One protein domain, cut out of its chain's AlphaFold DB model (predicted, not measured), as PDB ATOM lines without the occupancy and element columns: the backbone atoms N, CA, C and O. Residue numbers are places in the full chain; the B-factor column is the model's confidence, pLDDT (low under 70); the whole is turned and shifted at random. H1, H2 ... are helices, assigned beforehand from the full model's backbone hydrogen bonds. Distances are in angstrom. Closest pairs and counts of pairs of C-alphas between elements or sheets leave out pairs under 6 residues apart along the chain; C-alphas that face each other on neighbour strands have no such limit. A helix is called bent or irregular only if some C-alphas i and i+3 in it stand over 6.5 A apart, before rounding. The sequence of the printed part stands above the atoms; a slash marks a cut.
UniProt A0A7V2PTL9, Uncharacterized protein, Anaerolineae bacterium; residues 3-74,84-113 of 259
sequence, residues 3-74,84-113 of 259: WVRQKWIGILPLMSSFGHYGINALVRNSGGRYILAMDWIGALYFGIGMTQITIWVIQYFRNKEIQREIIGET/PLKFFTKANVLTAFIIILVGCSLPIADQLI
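Overview. This is residues 3 to 74 and 84 to 113 of the 259 residues of an uncharacterized protein of Anaerolineae bacterium (UniProt A0A7V2PTL9). A flat, open arrangement in which two long helices, H4 and H5, make a loose V with a gap at its point, while the short hairpin of H2 and H3 sits at the other end of H4. H1 is an irregular turn before H2, and residues 93 to 113 and 68 to 74 stick out free. The 102 printed residues include five named helices in the order H1, H2, H3, H4, H5 and no named strand, class all helix. The whole is extended, with a radius of gyration of the C-alphas of 20.5 A and spans of 59 by 53 by 16 A.

Arrangement. H1, residues 3 to 10, and H2, residues 12 to 26, meet only through their tight link. H3, residues 32 to 38, makes a helical hairpin with H2: they touch, closest at the C-alphas of Ser 17 and Met 38, 5.7 A, at a shallow tilt of 28 degrees, opposite ways. H4, residues 40 to 62, only just touches H2, with 3 pairs of C-alphas within 8 A, the closest those of Pro 13 and Ile 41, 6.2 A; H2 takes part with residues 13 to 17 alone. Their shallow tilt of 33 degrees is only just short of steep. H5, residues 90 to 112, is only just apart from H4, closest 8.2 A. Every O i to N i+4 pair is within hydrogen-bond range in H2 and H4, but 1 of 4 in H1 and 1 of 3 in H3, where 2 of 5 and 2 of 4 O i to N i+3 pairs are, and 17 of 19 in H5.

Along the chain. H1 begins at C-alpha 3 (38.346, -23.583, 13.523) and is irregular, with C-alphas 5 and 8 9.5 A apart. H2 is 21.0 A long and H4 32.8 A. H5, 30.5 A, ends at C-alpha 112 (58.429, -59.690, 15.719); it has a kink of 43 degrees near residue 106 and is only just irregular, with C-alphas 103 and 106 6.6 A apart.

Size, cuts and confidence. The two C-alphas farthest apart, of Val 27 and Pro 84, are 60.7 A apart. Residues 75 to 83 are not printed, and C-alphas 74 and 84 are 23.0 A apart across this cut. Mean pLDDT of the printed part is 81.5; residues 3 to 5, 30, 63, 65 to 74 and 84 to 87 are under 70.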
ATOM      1  N   TRP A   3      39.777 -23.667  13.187       55.75
ATOM      2  CA  TRP A   3      38.346 -23.583  13.523       55.75
ATOM      3  C   TRP A   3      38.045 -22.613  14.673       55.75
ATOM      4  O   TRP A   3      37.148 -21.783  14.576       55.75
ATOM      5  N   VAL A   4      38.825 -22.662  15.754       61.34
ATOM      6  CA  VAL A   4      38.598 -21.810  16.935       61.34
ATOM      7  C   VAL A   4      38.877 -20.337  16.621       61.34
ATOM      8  O   VAL A   4      38.226 -19.457  17.175       61.34
ATOM      9  N   ARG A   5      39.824 -20.059  15.712       62.91
ATOM     10  CA  ARG A   5      40.247 -18.691  15.377       62.91
ATOM     11  C   ARG A   5      39.510 -18.080  14.185       62.91
ATOM     12  O   ARG A   5      39.265 -16.883  14.196       62.91
ATOM     13  N   GLN A   6      39.167 -18.875  13.171       72.88
ATOM     14  CA  GLN A   6      38.569 -18.381  11.924       72.88
ATOM     15  C   GLN A   6      37.242 -19.063  11.548       72.88
ATOM     16  O   GLN A   6      36.685 -18.780  10.486       72.88
ATOM     17  N   LYS A   7      36.695 -19.919  12.429       80.31
ATOM     18  CA  LYS A   7      35.388 -20.578  12.277       80.31
ATOM     19  C   LYS A   7      35.247 -21.191  10.876       80.31
ATOM     20  O   LYS A   7      36.088 -21.985  10.461       80.31
ATOM     21  N   TRP A   8      34.223 -20.781  10.134       74.88
ATOM     22  CA  TRP A   8      33.856 -21.289   8.815       74.88
ATOM     23  C   TRP A   8      34.974 -21.204   7.772       74.88
ATOM     24  O   TRP A   8      35.126 -22.139   6.991       74.88
ATOM     25  N   ILE A   9      35.816 -20.164   7.807       81.50
ATOM     26  CA  ILE A   9      36.937 -20.015   6.860       81.50
ATOM     27  C   ILE A   9      37.924 -21.179   7.005       81.50
ATOM     28  O   ILE A   9      38.449 -21.690   6.019       81.50
ATOM     29  N   GLY A  10      38.108 -21.669   8.234       79.00
ATOM     30  CA  GLY A  10      38.984 -22.796   8.531       79.00
ATOM     31  C   GLY A  10      38.459 -24.159   8.073       79.00
ATOM     32  O   GLY A  10      39.236 -25.107   8.121       79.00
ATOM     33  N   ILE A  11      37.191 -24.288   7.653       86.31
ATOM     34  CA  ILE A  11      36.603 -25.542   7.126       86.31
ATOM     35  C   ILE A  11      36.345 -25.457   5.613       86.31
ATOM     36  O   ILE A  11      36.190 -26.488   4.968       86.31
ATOM     37  N   LEU A  12      36.371 -24.265   5.006       89.06
ATOM     38  CA  LEU A  12      36.112 -24.091   3.569       89.06
ATOM     39  C   LEU A  12      36.902 -25.056   2.658       89.06
ATOM     40  O   LEU A  12      36.269 -25.682   1.804       89.06
ATOM     41  N   PRO A  13      38.226 -25.263   2.836       89.50
ATOM     42  CA  PRO A  13      38.964 -26.239   2.033       89.50
ATOM     43  C   PRO A  13      38.407 -27.659   2.192       89.50
ATOM     44  O   PRO A  13      38.196 -28.352   1.204       89.50
ATOM     45  N   LEU A  14      38.081 -28.070   3.420       89.56
ATOM     46  CA  LEU A  14      37.493 -29.380   3.700       89.56
ATOM     47  C   LEU A  14      36.108 -29.549   3.051       89.56
ATOM     48  O   LEU A  14      35.807 -30.595   2.487       89.56
ATOM     49  N   MET A  15      35.252 -28.524   3.094       90.19
ATOM     50  CA  MET A  15      33.943 -28.580   2.428       90.19
ATOM     51  C   MET A  15      34.091 -28.711   0.910       90.19
ATOM     52  O   MET A  15      33.337 -29.454   0.285       90.19
ATOM     53  N   SER A  16      35.082 -28.028   0.330       89.38
ATOM     54  CA  SER A  16      35.400 -28.123  -1.096       89.38
ATOM     55  C   SER A  16      35.801 -29.545  -1.500       89.38
ATOM     56  O   SER A  16      35.269 -30.069  -2.481       89.38
ATOM     57  N   SER A  17      36.663 -30.222  -0.723       91.31
ATOM     58  CA  SER A  17      37.028 -31.615  -1.027       91.31
ATOM     59  C   SER A  17      35.838 -32.561  -0.915       91.31
ATOM     60  O   SER A  17      35.624 -33.361  -1.823       91.31
ATOM     61  N   PHE A  18      35.022 -32.445   0.138       91.06
ATOM     62  CA  PHE A  18      33.813 -33.263   0.276       91.06
ATOM     63  C   PHE A  18      32.827 -33.043  -0.876       91.06
ATOM     64  O   PHE A  18      32.292 -34.016  -1.406       91.06
ATOM     65  N   GLY A  19      32.623 -31.794  -1.306       92.12
ATOM     66  CA  GLY A  19      31.781 -31.477  -2.460       92.12
ATOM     67  C   GLY A  19      32.313 -32.092  -3.756       92.12
ATOM     68  O   GLY A  19      31.571 -32.754  -4.480       92.12
ATOM     69  N   HIS A  20      33.613 -31.946  -4.018       90.56
ATOM     70  CA  HIS A  20      34.274 -32.517  -5.195       90.56
ATOM     71  C   HIS A  20      34.205 -34.047  -5.223       90.56
ATOM     72  O   HIS A  20      33.883 -34.641  -6.253       90.56
ATOM     73  N   TYR A  21      34.452 -34.707  -4.090       90.62
ATOM     74  CA  TYR A  21      34.313 -36.160  -3.982       90.62
ATOM     75  C   TYR A  21      32.859 -36.612  -4.125       90.62
ATOM     76  O   TYR A  21      32.605 -37.604  -4.804       90.62
ATOM     77  N   GLY A  22      31.904 -35.863  -3.568       90.81
ATOM     78  CA  GLY A  22      30.474 -36.128  -3.721       90.81
ATOM     79  C   GLY A  22      30.020 -36.068  -5.179       90.81
ATOM     80  O   GLY A  22      29.342 -36.979  -5.649       90.81
ATOM     81  N   ILE A  23      30.454 -35.054  -5.931       91.06
ATOM     82  CA  ILE A  23      30.153 -34.931  -7.365       91.06
ATOM     83  C   ILE A  23      30.779 -36.087  -8.152       91.06
ATOM     84  O   ILE A  23      30.089 -36.726  -8.946       91.06
ATOM     85  N   ASN A  24      32.055 -36.411  -7.912       88.31
ATOM     86  CA  ASN A  24      32.701 -37.547  -8.582       88.31
ATOM     87  C   ASN A  24      32.002 -38.878  -8.269       88.31
ATOM     88  O   ASN A  24      31.862 -39.715  -9.161       88.31
ATOM     89  N   ALA A  25      31.511 -39.056  -7.039       87.75
ATOM     90  CA  ALA A  25      30.733 -40.227  -6.648       87.75
ATOM     91  C   ALA A  25      29.378 -40.289  -7.372       87.75
ATOM     92  O   ALA A  25      29.027 -41.343  -7.902       87.75
ATOM     93  N   LEU A  26      28.653 -39.166  -7.466       92.00
ATOM     94  CA  LEU A  26      27.382 -39.073  -8.198       92.00
ATOM     95  C   LEU A  26      27.552 -39.383  -9.689       92.00
ATOM     96  O   LEU A  26      26.745 -40.104 -10.269       92.00
ATOM     97  N   VAL A  27      28.629 -38.883 -10.297       91.00
ATOM     98  CA  VAL A  27      28.967 -39.128 -11.709       91.00
ATOM     99  C   VAL A  27      29.633 -40.501 -11.908       91.00
ATOM    100  O   VAL A  27      29.857 -40.928 -13.036       91.00
ATOM    101  N   ARG A  28      29.900 -41.243 -10.823       84.38
ATOM    102  CA  ARG A  28      30.562 -42.562 -10.820       84.38
ATOM    103  C   ARG A  28      31.943 -42.542 -11.490       84.38
ATOM    104  O   ARG A  28      32.390 -43.547 -12.036       84.38
ATOM    105  N   ASN A  29      32.642 -41.411 -11.400       83.56
ATOM    106  CA  ASN A  29      34.017 -41.275 -11.863       83.56
ATOM    107  C   ASN A  29      34.982 -41.735 -10.766       83.56
ATOM    108  O   ASN A  29      35.233 -41.020  -9.796       83.56
ATOM    109  N   SER A  30      35.551 -42.930 -10.930       69.44
ATOM    110  CA  SER A  30      36.602 -43.456 -10.054       69.44
ATOM    111  C   SER A  30      37.965 -43.395 -10.741       69.44
ATOM    112  O   SER A  30      38.156 -43.973 -11.810       69.44
ATOM    113  N   GLY A  31      38.937 -42.724 -10.124       71.88
ATOM    114  CA  GLY A  31      40.317 -42.697 -10.607       71.88
ATOM    115  C   GLY A  31      41.176 -41.672  -9.875       71.88
ATOM    116  O   GLY A  31      40.711 -40.575  -9.577       71.88
ATOM    117  N   GLY A  32      42.448 -42.003  -9.619       71.50
ATOM    118  CA  GLY A  32      43.373 -41.140  -8.865       71.50
ATOM    119  C   GLY A  32      43.561 -39.740  -9.466       71.50
ATOM    120  O   GLY A  32      43.783 -38.775  -8.743       71.50
ATOM    121  N   ARG A  33      43.360 -39.596 -10.784       79.75
ATOM    122  CA  ARG A  33      43.412 -38.302 -11.489       79.75
ATOM    123  C   ARG A  33      42.340 -37.317 -11.016       79.75
ATOM    124  O   ARG A  33      42.581 -36.117 -11.027       79.75
ATOM    125  N   TYR A  34      41.184 -37.816 -10.583       82.06
ATOM    126  CA  TYR A  34      40.094 -36.974 -10.088       82.06
ATOM    127  C   TYR A  34      40.312 -36.533  -8.637       82.06
ATOM    128  O   TYR A  34      39.727 -35.541  -8.213       82.06
ATOM    129  N   ILE A  35      41.177 -37.221  -7.887       82.62
ATOM    130  CA  ILE A  35      41.525 -36.873  -6.501       82.62
ATOM    131  C   ILE A  35      42.606 -35.784  -6.467       82.62
ATOM    132  O   ILE A  35      42.582 -34.923  -5.591       82.62
ATOM    133  N   LEU A  36      43.490 -35.761  -7.472       84.19
ATOM    134  CA  LEU A  36      44.641 -34.856  -7.553       84.19
ATOM    135  C   LEU A  36      44.279 -33.369  -7.363       84.19
ATOM    136  O   LEU A  36      45.027 -32.630  -6.729       84.19
ATOM    137  N   ALA A  37      43.115 -32.931  -7.857       84.88
ATOM    138  CA  ALA A  37      42.661 -31.540  -7.739       84.88
ATOM    139  C   ALA A  37      42.466 -31.065  -6.282       84.88
ATOM    140  O   ALA A  37      42.553 -29.868  -6.012       84.88
ATOM    141  N   MET A  38      42.206 -31.990  -5.351       90.25
ATOM    142  CA  MET A  38      41.908 -31.707  -3.940       90.25
ATOM    143  C   MET A  38      42.967 -32.257  -2.971       90.25
ATOM    144  O   MET A  38      42.815 -32.120  -1.757       90.25
ATOM    145  N   ASP A  39      44.057 -32.837  -3.481       87.69
ATOM    146  CA  ASP A  39      45.091 -33.507  -2.672       87.69
ATOM    147  C   ASP A  39      45.859 -32.528  -1.756       87.69
ATOM    148  O   ASP A  39      46.219 -32.830  -0.615       87.69
ATOM    149  N   TRP A  40      45.999 -31.274  -2.195       91.25
ATOM    150  CA  TRP A  40      46.643 -30.201  -1.428       91.25
ATOM    151  C   TRP A  40      45.933 -29.866  -0.107       91.25
ATOM    152  O   TRP A  40      46.556 -29.317   0.802       91.25
ATOM    153  N   ILE A  41      44.643 -30.194   0.037       91.56
ATOM    154  CA  ILE A  41      43.867 -29.892   1.249       91.56
ATOM    155  C   ILE A  41      44.392 -30.707   2.433       91.56
ATOM    156  O   ILE A  41      44.504 -30.181   3.543       91.56
ATOM    157  N   GLY A  42      44.780 -31.964   2.193       87.31
ATOM    158  CA  GLY A  42      45.431 -32.796   3.202       87.31
ATOM    159  C   GLY A  42      46.742 -32.170   3.675       87.31
ATOM    160  O   GLY A  42      46.939 -31.987   4.876       87.31
ATOM    161  N   ALA A  43      47.589 -31.746   2.731       88.44
ATOM    162  CA  ALA A  43      48.849 -31.068   3.029       88.44
ATOM    163  C   ALA A  43      48.647 -29.750   3.801       88.44
ATOM    164  O   ALA A  43      49.397 -29.464   4.737       88.44
ATOM    165  N   LEU A  44      47.609 -28.971   3.473       89.12
ATOM    166  CA  LEU A  44      47.271 -27.735   4.181       89.12
ATOM    167  C   LEU A  44      46.944 -28.000   5.660       89.12
ATOM    168  O   LEU A  44      47.540 -27.382   6.545       89.12
ATOM    169  N   TYR A  45      46.016 -28.918   5.948       88.69
ATOM    170  CA  TYR A  45      45.651 -29.235   7.335       88.69
ATOM    171  C   TYR A  45      46.781 -29.927   8.088       88.69
ATOM    172  O   TYR A  45      46.967 -29.657   9.277       88.69
ATOM    173  N   PHE A  46      47.569 -30.756   7.402       89.12
ATOM    174  CA  PHE A  46      48.788 -31.327   7.956       89.12
ATOM    175  C   PHE A  46      49.765 -30.224   8.386       89.12
ATOM    176  O   PHE A  46      50.209 -30.222   9.531       89.12
ATOM    177  N   GLY A  47      50.025 -29.228   7.534       89.00
ATOM    178  CA  GLY A  47      50.892 -28.090   7.854       89.00
ATOM    179  C   GLY A  47      50.391 -27.254   9.039       89.00
ATOM    180  O   GLY A  47      51.165 -26.917   9.942       89.00
ATOM    181  N   ILE A  48      49.083 -26.971   9.087       87.25
ATOM    182  CA  ILE A  48      48.438 -26.285  10.221       87.25
ATOM    183  C   ILE A  48      48.605 -27.100  11.512       87.25
ATOM    184  O   ILE A  48      48.947 -26.540  12.557       87.25
ATOM    185  N   GLY A  49      48.378 -28.414  11.446       86.81
ATOM    186  CA  GLY A  49      48.554 -29.336  12.565       86.81
ATOM    187  C   GLY A  49      49.997 -29.371  13.057       86.81
ATOM    188  O   GLY A  49      50.237 -29.191  14.248       86.81
ATOM    189  N   MET A  50      50.958 -29.497  12.141       85.69
ATOM    190  CA  MET A  50      52.387 -29.487  12.453       85.69
ATOM    191  C   MET A  50      52.806 -28.187  13.128       85.69
ATOM    192  O   MET A  50      53.447 -28.226  14.172       85.69
ATOM    193  N   THR A  51      52.361 -27.037  12.618       86.19
ATOM    194  CA  THR A  51      52.644 -25.736  13.245       86.19
ATOM    195  C   THR A  51      52.057 -25.661  14.656       86.19
ATOM    196  O   THR A  51      52.715 -25.188  15.583       86.19
ATOM    197  N   GLN A  52      50.834 -26.163  14.859       85.88
ATOM    198  CA  GLN A  52      50.207 -26.204  16.181       85.88
ATOM    199  C   GLN A  52      50.966 -27.118  17.155       85.88
ATOM    200  O   GLN A  52      51.161 -26.733  18.308       85.88
ATOM    201  N   ILE A  53      51.424 -28.286  16.693       86.31
ATOM    202  CA  ILE A  53      52.252 -29.213  17.473       86.31
ATOM    203  C   ILE A  53      53.583 -28.553  17.830       86.31
ATOM    204  O   ILE A  53      53.966 -28.567  18.994       86.31
ATOM    205  N   THR A  54      54.257 -27.905  16.877       85.00
ATOM    206  CA  THR A  54      55.504 -27.174  17.137       85.00
ATOM    207  C   THR A  54      55.300 -26.102  18.206       85.00
ATOM    208  O   THR A  54      56.094 -26.013  19.139       85.00
ATOM    209  N   ILE A  55      54.208 -25.332  18.139       82.69
ATOM    210  CA  ILE A  55      53.878 -24.345  19.176       82.69
ATOM    211  C   ILE A  55      53.699 -25.024  20.537       82.69
ATOM    212  O   ILE A  55      54.265 -24.546  21.518       82.69
ATOM    213  N   TRP A  56      52.961 -26.135  20.618       82.94
ATOM    214  CA  TRP A  56      52.784 -26.875  21.871       82.94
ATOM    215  C   TRP A  56      54.099 -27.412  22.432       82.94
ATOM    216  O   TRP A  56      54.333 -27.297  23.631       82.94
ATOM    217  N   VAL A  57      54.987 -27.923  21.579       81.75
ATOM    218  CA  VAL A  57      56.317 -28.396  21.980       81.75
ATOM    219  C   VAL A  57      57.144 -27.248  22.561       81.75
ATOM    220  O   VAL A  57      57.703 -27.377  23.649       81.75
ATOM    221  N   ILE A  58      57.185 -26.090  21.896       80.50
ATOM    222  CA  ILE A  58      57.943 -24.935  22.403       80.50
ATOM    223  C   ILE A  58      57.325 -24.418  23.714       80.50
ATOM    224  O   ILE A  58      58.059 -24.079  24.642       80.50
ATOM    225  N   GLN A  59      55.992 -24.382  23.825       79.88
ATOM    226  CA  GLN A  59      55.293 -24.001  25.059       79.88
ATOM    227  C   GLN A  59      55.599 -24.953  26.215       79.88
ATOM    228  O   GLN A  59      55.847 -24.489  27.328       79.88
ATOM    229  N   TYR A  60      55.632 -26.256  25.940       78.56
ATOM    230  CA  TYR A  60      55.977 -27.286  26.912       78.56
ATOM    231  C   TYR A  60      57.388 -27.069  27.473       78.56
ATOM    232  O   TYR A  60      57.571 -27.046  28.688       78.56
ATOM    233  N   PHE A  61      58.375 -26.795  26.613       75.75
ATOM    234  CA  PHE A  61      59.741 -26.524  27.066       75.75
ATOM    235  C   PHE A  61      59.889 -25.168  27.771       75.75
ATOM    236  O   PHE A  61      60.577 -25.087  28.788       75.75
ATOM    237  N   ARG A  62      59.246 -24.100  27.274       72.62
ATOM    238  CA  ARG A  62      59.335 -22.747  27.865       72.62
ATOM    239  C   ARG A  62      58.481 -22.569  29.123       72.62
ATOM    240  O   ARG A  62      58.656 -21.561  29.805       72.62
ATOM    241  N   ASN A  63      57.566 -23.498  29.415       69.31
ATOM    242  CA  ASN A  63      56.565 -23.400  30.482       69.31
ATOM    243  C   ASN A  63      55.816 -22.045  30.476       69.31
ATOM    244  O   ASN A  63      55.530 -21.464  31.523       69.31
ATOM    245  N   LYS A  64      55.579 -21.494  29.276       70.00
ATOM    246  CA  LYS A  64      54.943 -20.190  29.034       70.00
ATOM    247  C   LYS A  64      54.049 -20.257  27.803       70.00
ATOM    248  O   LYS A  64      54.397 -20.883  26.801       70.00
ATOM    249  N   GLU A  65      52.919 -19.564  27.856       66.69
ATOM    250  CA  GLU A  65      51.943 -19.537  26.771       66.69
ATOM    251  C   GLU A  65      52.369 -18.563  25.653       66.69
ATOM    252  O   GLU A  65      52.179 -17.355  25.733       66.69
ATOM    253  N   ILE A  66      52.945 -19.103  24.577       64.94
ATOM    254  CA  ILE A  66      53.471 -18.332  23.427       64.94
ATOM    255  C   ILE A  66      52.362 -17.670  22.584       64.94
ATOM    256  O   ILE A  66      52.630 -16.763  21.801       64.94
ATOM    257  N   GLN A  67      51.097 -18.093  22.722       57.31
ATOM    258  CA  GLN A  67      50.034 -17.660  21.801       57.31
ATOM    259  C   GLN A  67      49.751 -16.148  21.834       57.31
ATOM    260  O   GLN A  67      49.223 -15.642  20.847       57.31
ATOM    261  N   ARG A  68      50.107 -15.442  22.919       54.53
ATOM    262  CA  ARG A  68      49.905 -13.989  23.060       54.53
ATOM    263  C   ARG A  68      51.032 -13.132  22.464       54.53
ATOM    264  O   ARG A  68      50.759 -12.015  22.050       54.53
ATOM    265  N   GLU A  69      52.258 -13.649  22.348       54.53
ATOM    266  CA  GLU A  69      53.399 -12.888  21.795       54.53
ATOM    267  C   GLU A  69      53.331 -12.749  20.261       54.53
ATOM    268  O   GLU A  69      53.730 -11.730  19.712       54.53
ATOM    269  N   ILE A  70      52.790 -13.747  19.553       56.78
ATOM    270  CA  ILE A  70      52.799 -13.788  18.075       56.78
ATOM    271  C   ILE A  70      51.731 -12.864  17.449       56.78
ATOM    272  O   ILE A  70      51.854 -12.476  16.292       56.78
ATOM    273  N   ILE A  71      50.683 -12.498  18.199       55.59
ATOM    274  CA  ILE A  71      49.546 -11.691  17.700       55.59
ATOM    275  C   ILE A  71      49.771 -10.176  17.927       55.59
ATOM    276  O   ILE A  71      48.972  -9.360  17.486       55.59
ATOM    277  N   GLY A  72      50.902  -9.774  18.516       50.44
ATOM    278  CA  GLY A  72      51.309  -8.363  18.561       50.44
ATOM    279  C   GLY A  72      50.583  -7.497  19.597       50.44
ATOM    280  O   GLY A  72      50.610  -6.278  19.480       50.44
ATOM    281  N   GLU A  73      49.973  -8.088  20.629       51.22
ATOM    282  CA  GLU A  73      49.301  -7.348  21.713       51.22
ATOM    283  C   GLU A  73      50.089  -7.371  23.034       51.22
ATOM    284  O   GLU A  73      49.542  -7.661  24.099       51.22
ATOM    285  N   THR A  74      51.391  -7.074  23.011       53.31
ATOM    286  CA  THR A  74      52.156  -6.906  24.260       53.31
ATOM    287  C   THR A  74      52.893  -5.569  24.294       53.31
ATOM    288  O   THR A  74      53.704  -5.316  23.400       53.31
ATOM    289  N   PRO A  84      67.801 -20.875  32.446       63.84
ATOM    290  CA  PRO A  84      68.038 -21.907  31.445       63.84
ATOM    291  C   PRO A  84      66.894 -22.925  31.453       63.84
ATOM    292  O   PRO A  84      66.412 -23.334  32.514       63.84
ATOM    293  N   LEU A  85      66.443 -23.304  30.256       63.28
ATOM    294  CA  LEU A  85      65.430 -24.336  30.055       63.28
ATOM    295  C   LEU A  85      65.849 -25.588  30.836       63.28
ATOM    296  O   LEU A  85      66.889 -26.185  30.555       63.28
ATOM    297  N   LYS A  86      65.054 -25.988  31.835       68.38
ATOM    298  CA  LYS A  86      65.301 -27.215  32.603       68.38
ATOM    299  C   LYS A  86      64.938 -28.417  31.730       68.38
ATOM    300  O   LYS A  86      63.837 -28.945  31.813       68.38
ATOM    301  N   PHE A  87      65.854 -28.820  30.854       64.25
ATOM    302  CA  PHE A  87      65.609 -29.860  29.852       64.25
ATOM    303  C   PHE A  87      65.402 -31.254  30.476       64.25
ATOM    304  O   PHE A  87      64.599 -32.030  29.971       64.25
ATOM    305  N   PHE A  88      66.035 -31.536  31.619       74.31
ATOM    306  CA  PHE A  88      66.014 -32.839  32.303       74.31
ATOM    307  C   PHE A  88      65.002 -32.926  33.460       74.31
ATOM    308  O   PHE A  88      65.308 -33.430  34.540       74.31
ATOM    309  N   THR A  89      63.780 -32.423  33.279       82.31
ATOM    310  CA  THR A  89      62.701 -32.734  34.232       82.31
ATOM    311  C   THR A  89      62.217 -34.173  34.028       82.31
ATOM    312  O   THR A  89      62.270 -34.705  32.919       82.31
ATOM    313  N   LYS A  90      61.682 -34.810  35.084       84.88
ATOM    314  CA  LYS A  90      61.084 -36.159  34.992       84.88
ATOM    315  C   LYS A  90      60.032 -36.253  33.876       84.88
ATOM    316  O   LYS A  90      59.964 -37.264  33.189       84.88
ATOM    317  N   ALA A  91      59.255 -35.186  33.675       83.50
ATOM    318  CA  ALA A  91      58.238 -35.107  32.630       83.50
ATOM    319  C   ALA A  91      58.845 -35.088  31.215       83.50
ATOM    320  O   ALA A  91      58.373 -35.817  30.342       83.50
ATOM    321  N   ASN A  92      59.925 -34.329  30.996       82.38
ATOM    322  CA  ASN A  92      60.600 -34.282  29.698       82.38
ATOM    323  C   ASN A  92      61.290 -35.613  29.379       82.38
ATOM    324  O   ASN A  92      61.227 -36.074  28.244       82.38
ATOM    325  N   VAL A  93      61.901 -36.255  30.382       88.44
ATOM    326  CA  VAL A  93      62.521 -37.583  30.233       88.44
ATOM    327  C   VAL A  93      61.466 -38.638  29.895       88.44
ATOM    328  O   VAL A  93      61.668 -39.417  28.968       88.44
ATOM    329  N   LEU A  94      60.315 -38.625  30.579       90.69
ATOM    330  CA  LEU A  94      59.194 -39.515  30.265       90.69
ATOM    331  C   LEU A  94      58.668 -39.280  28.842       90.69
ATOM    332  O   LEU A  94      58.432 -40.233  28.107       90.69
ATOM    333  N   THR A  95      58.529 -38.019  28.432       87.69
ATOM    334  CA  THR A  95      58.075 -37.661  27.080       87.69
ATOM    335  C   THR A  95      59.066 -38.138  26.016       87.69
ATOM    336  O   THR A  95      58.661 -38.758  25.037       87.69
ATOM    337  N   ALA A  96      60.366 -37.914  26.223       89.06
ATOM    338  CA  ALA A  96      61.414 -38.398  25.326       89.06
ATOM    339  C   ALA A  96      61.412 -39.932  25.228       89.06
ATOM    340  O   ALA A  96      61.509 -40.478  24.132       89.06
ATOM    341  N   PHE A  97      61.231 -40.625  26.354       93.81
ATOM    342  CA  PHE A  97      61.126 -42.080  26.388       93.81
ATOM    343  C   PHE A  97      59.917 -42.597  25.592       93.81
ATOM    344  O   PHE A  97      60.063 -43.533  24.811       93.81
ATOM    345  N   ILE A  98      58.748 -41.960  25.717       94.25
ATOM    346  CA  ILE A  98      57.556 -42.311  24.927       94.25
ATOM    347  C   ILE A  98      57.810 -42.104  23.429       94.25
ATOM    348  O   ILE A  98      57.460 -42.968  22.630       94.25
ATOM    349  N   ILE A  99      58.443 -40.995  23.038       93.00
ATOM    350  CA  ILE A  99      58.778 -40.730  21.629       93.00
ATOM    351  C   ILE A  99      59.713 -41.814  21.083       93.00
ATOM    352  O   ILE A  99      59.489 -42.305  19.980       93.00
ATOM    353  N   ILE A 100      60.719 -42.222  21.862       95.50
ATOM    354  CA  ILE A 100      61.623 -43.314  21.486       95.50
ATOM    355  C   ILE A 100      60.851 -44.630  21.361       95.50
ATOM    356  O   ILE A 100      61.017 -45.317  20.363       95.50
ATOM    357  N   LEU A 101      59.962 -44.963  22.302       94.69
ATOM    358  CA  LEU A 101      59.140 -46.176  22.217       94.69
ATOM    359  C   LEU A 101      58.265 -46.202  20.959       94.69
ATOM    360  O   LEU A 101      58.204 -47.222  20.276       94.69
ATOM    361  N   VAL A 102      57.616 -45.083  20.624       95.44
ATOM    362  CA  VAL A 102      56.809 -44.971  19.401       95.44
ATOM    363  C   VAL A 102      57.698 -45.066  18.160       95.44
ATOM    364  O   VAL A 102      57.360 -45.795  17.231       95.44
ATOM    365  N   GLY A 103      58.857 -44.405  18.149       92.56
ATOM    366  CA  GLY A 103      59.820 -44.488  17.048       92.56
ATOM    367  C   GLY A 103      60.393 -45.896  16.850       92.56
ATOM    368  O   GLY A 103      60.553 -46.348  15.719       92.56
ATOM    369  N   CYS A 104      60.632 -46.625  17.940       94.69
ATOM    370  CA  CYS A 104      61.104 -48.006  17.921       94.69
ATOM    371  C   CYS A 104      59.998 -49.023  17.615       94.69
ATOM    372  O   CYS A 104      60.316 -50.175  17.333       94.69
ATOM    373  N   SER A 105      58.717 -48.638  17.626       93.31
ATOM    374  CA  SER A 105      57.622 -49.579  17.355       93.31
ATOM    375  C   SER A 105      57.713 -50.213  15.962       93.31
ATOM    376  O   SER A 105      57.426 -51.397  15.827       93.31
ATOM    377  N   LEU A 106      58.175 -49.466  14.951       90.00
ATOM    378  CA  LEU A 106      58.312 -49.955  13.578       90.00
ATOM    379  C   LEU A 106      59.413 -51.028  13.426       90.00
ATOM    380  O   LEU A 106      59.084 -52.125  12.984       90.00
ATOM    381  N   PRO A 107      60.686 -50.789  13.819       89.50
ATOM    382  CA  PRO A 107      61.719 -51.825  13.735       89.50
ATOM    383  C   PRO A 107      61.442 -53.017  14.661       89.50
ATOM    384  O   PRO A 107      61.784 -54.144  14.321       89.50
ATOM    385  N   ILE A 108      60.796 -52.796  15.815       91.31
ATOM    386  CA  ILE A 108      60.377 -53.894  16.697       91.31
ATOM    387  C   ILE A 108      59.290 -54.739  16.022       91.31
ATOM    388  O   ILE A 108      59.355 -55.963  16.077       91.31
ATOM    389  N   ALA A 109      58.304 -54.112  15.372       89.56
ATOM    390  CA  ALA A 109      57.267 -54.835  14.644       89.56
ATOM    391  C   ALA A 109      57.858 -55.684  13.511       89.56
ATOM    392  O   ALA A 109      57.445 -56.827  13.349       89.56
ATOM    393  N   ASP A 110      58.850 -55.163  12.789       86.12
ATOM    394  CA  ASP A 110      59.528 -55.884  11.705       86.12
ATOM    395  C   ASP A 110      60.269 -57.137  12.205       86.12
ATOM    396  O   ASP A 110      60.220 -58.187  11.579       86.12
ATOM    397  N   GLN A 111      60.884 -57.074  13.392       87.44
ATOM    398  CA  GLN A 111      61.551 -58.236  13.998       87.44
ATOM    399  C   GLN A 111      60.582 -59.261  14.600       87.44
ATOM    400  O   GLN A 111      60.911 -60.444  14.690       87.44
ATOM    401  N   LEU A 112      59.415 -58.817  15.075       90.56
ATOM    402  CA  LEU A 112      58.429 -59.690  15.719       90.56
ATOM    403  C   LEU A 112      57.484 -60.364  14.720       90.56
ATOM    404  O   LEU A 112      56.932 -61.419  15.033       90.56
ATOM    405  N   ILE A 113      57.259 -59.756  13.554       88.00
ATOM    406  CA  ILE A 113      56.409 -60.325  12.511       88.00
ATOM    407  C   ILE A 113      57.270 -61.284  11.682       88.00
ATOM    408  O   ILE A 113      58.179 -60.836  10.989       88.00
TER     409      ILE A 113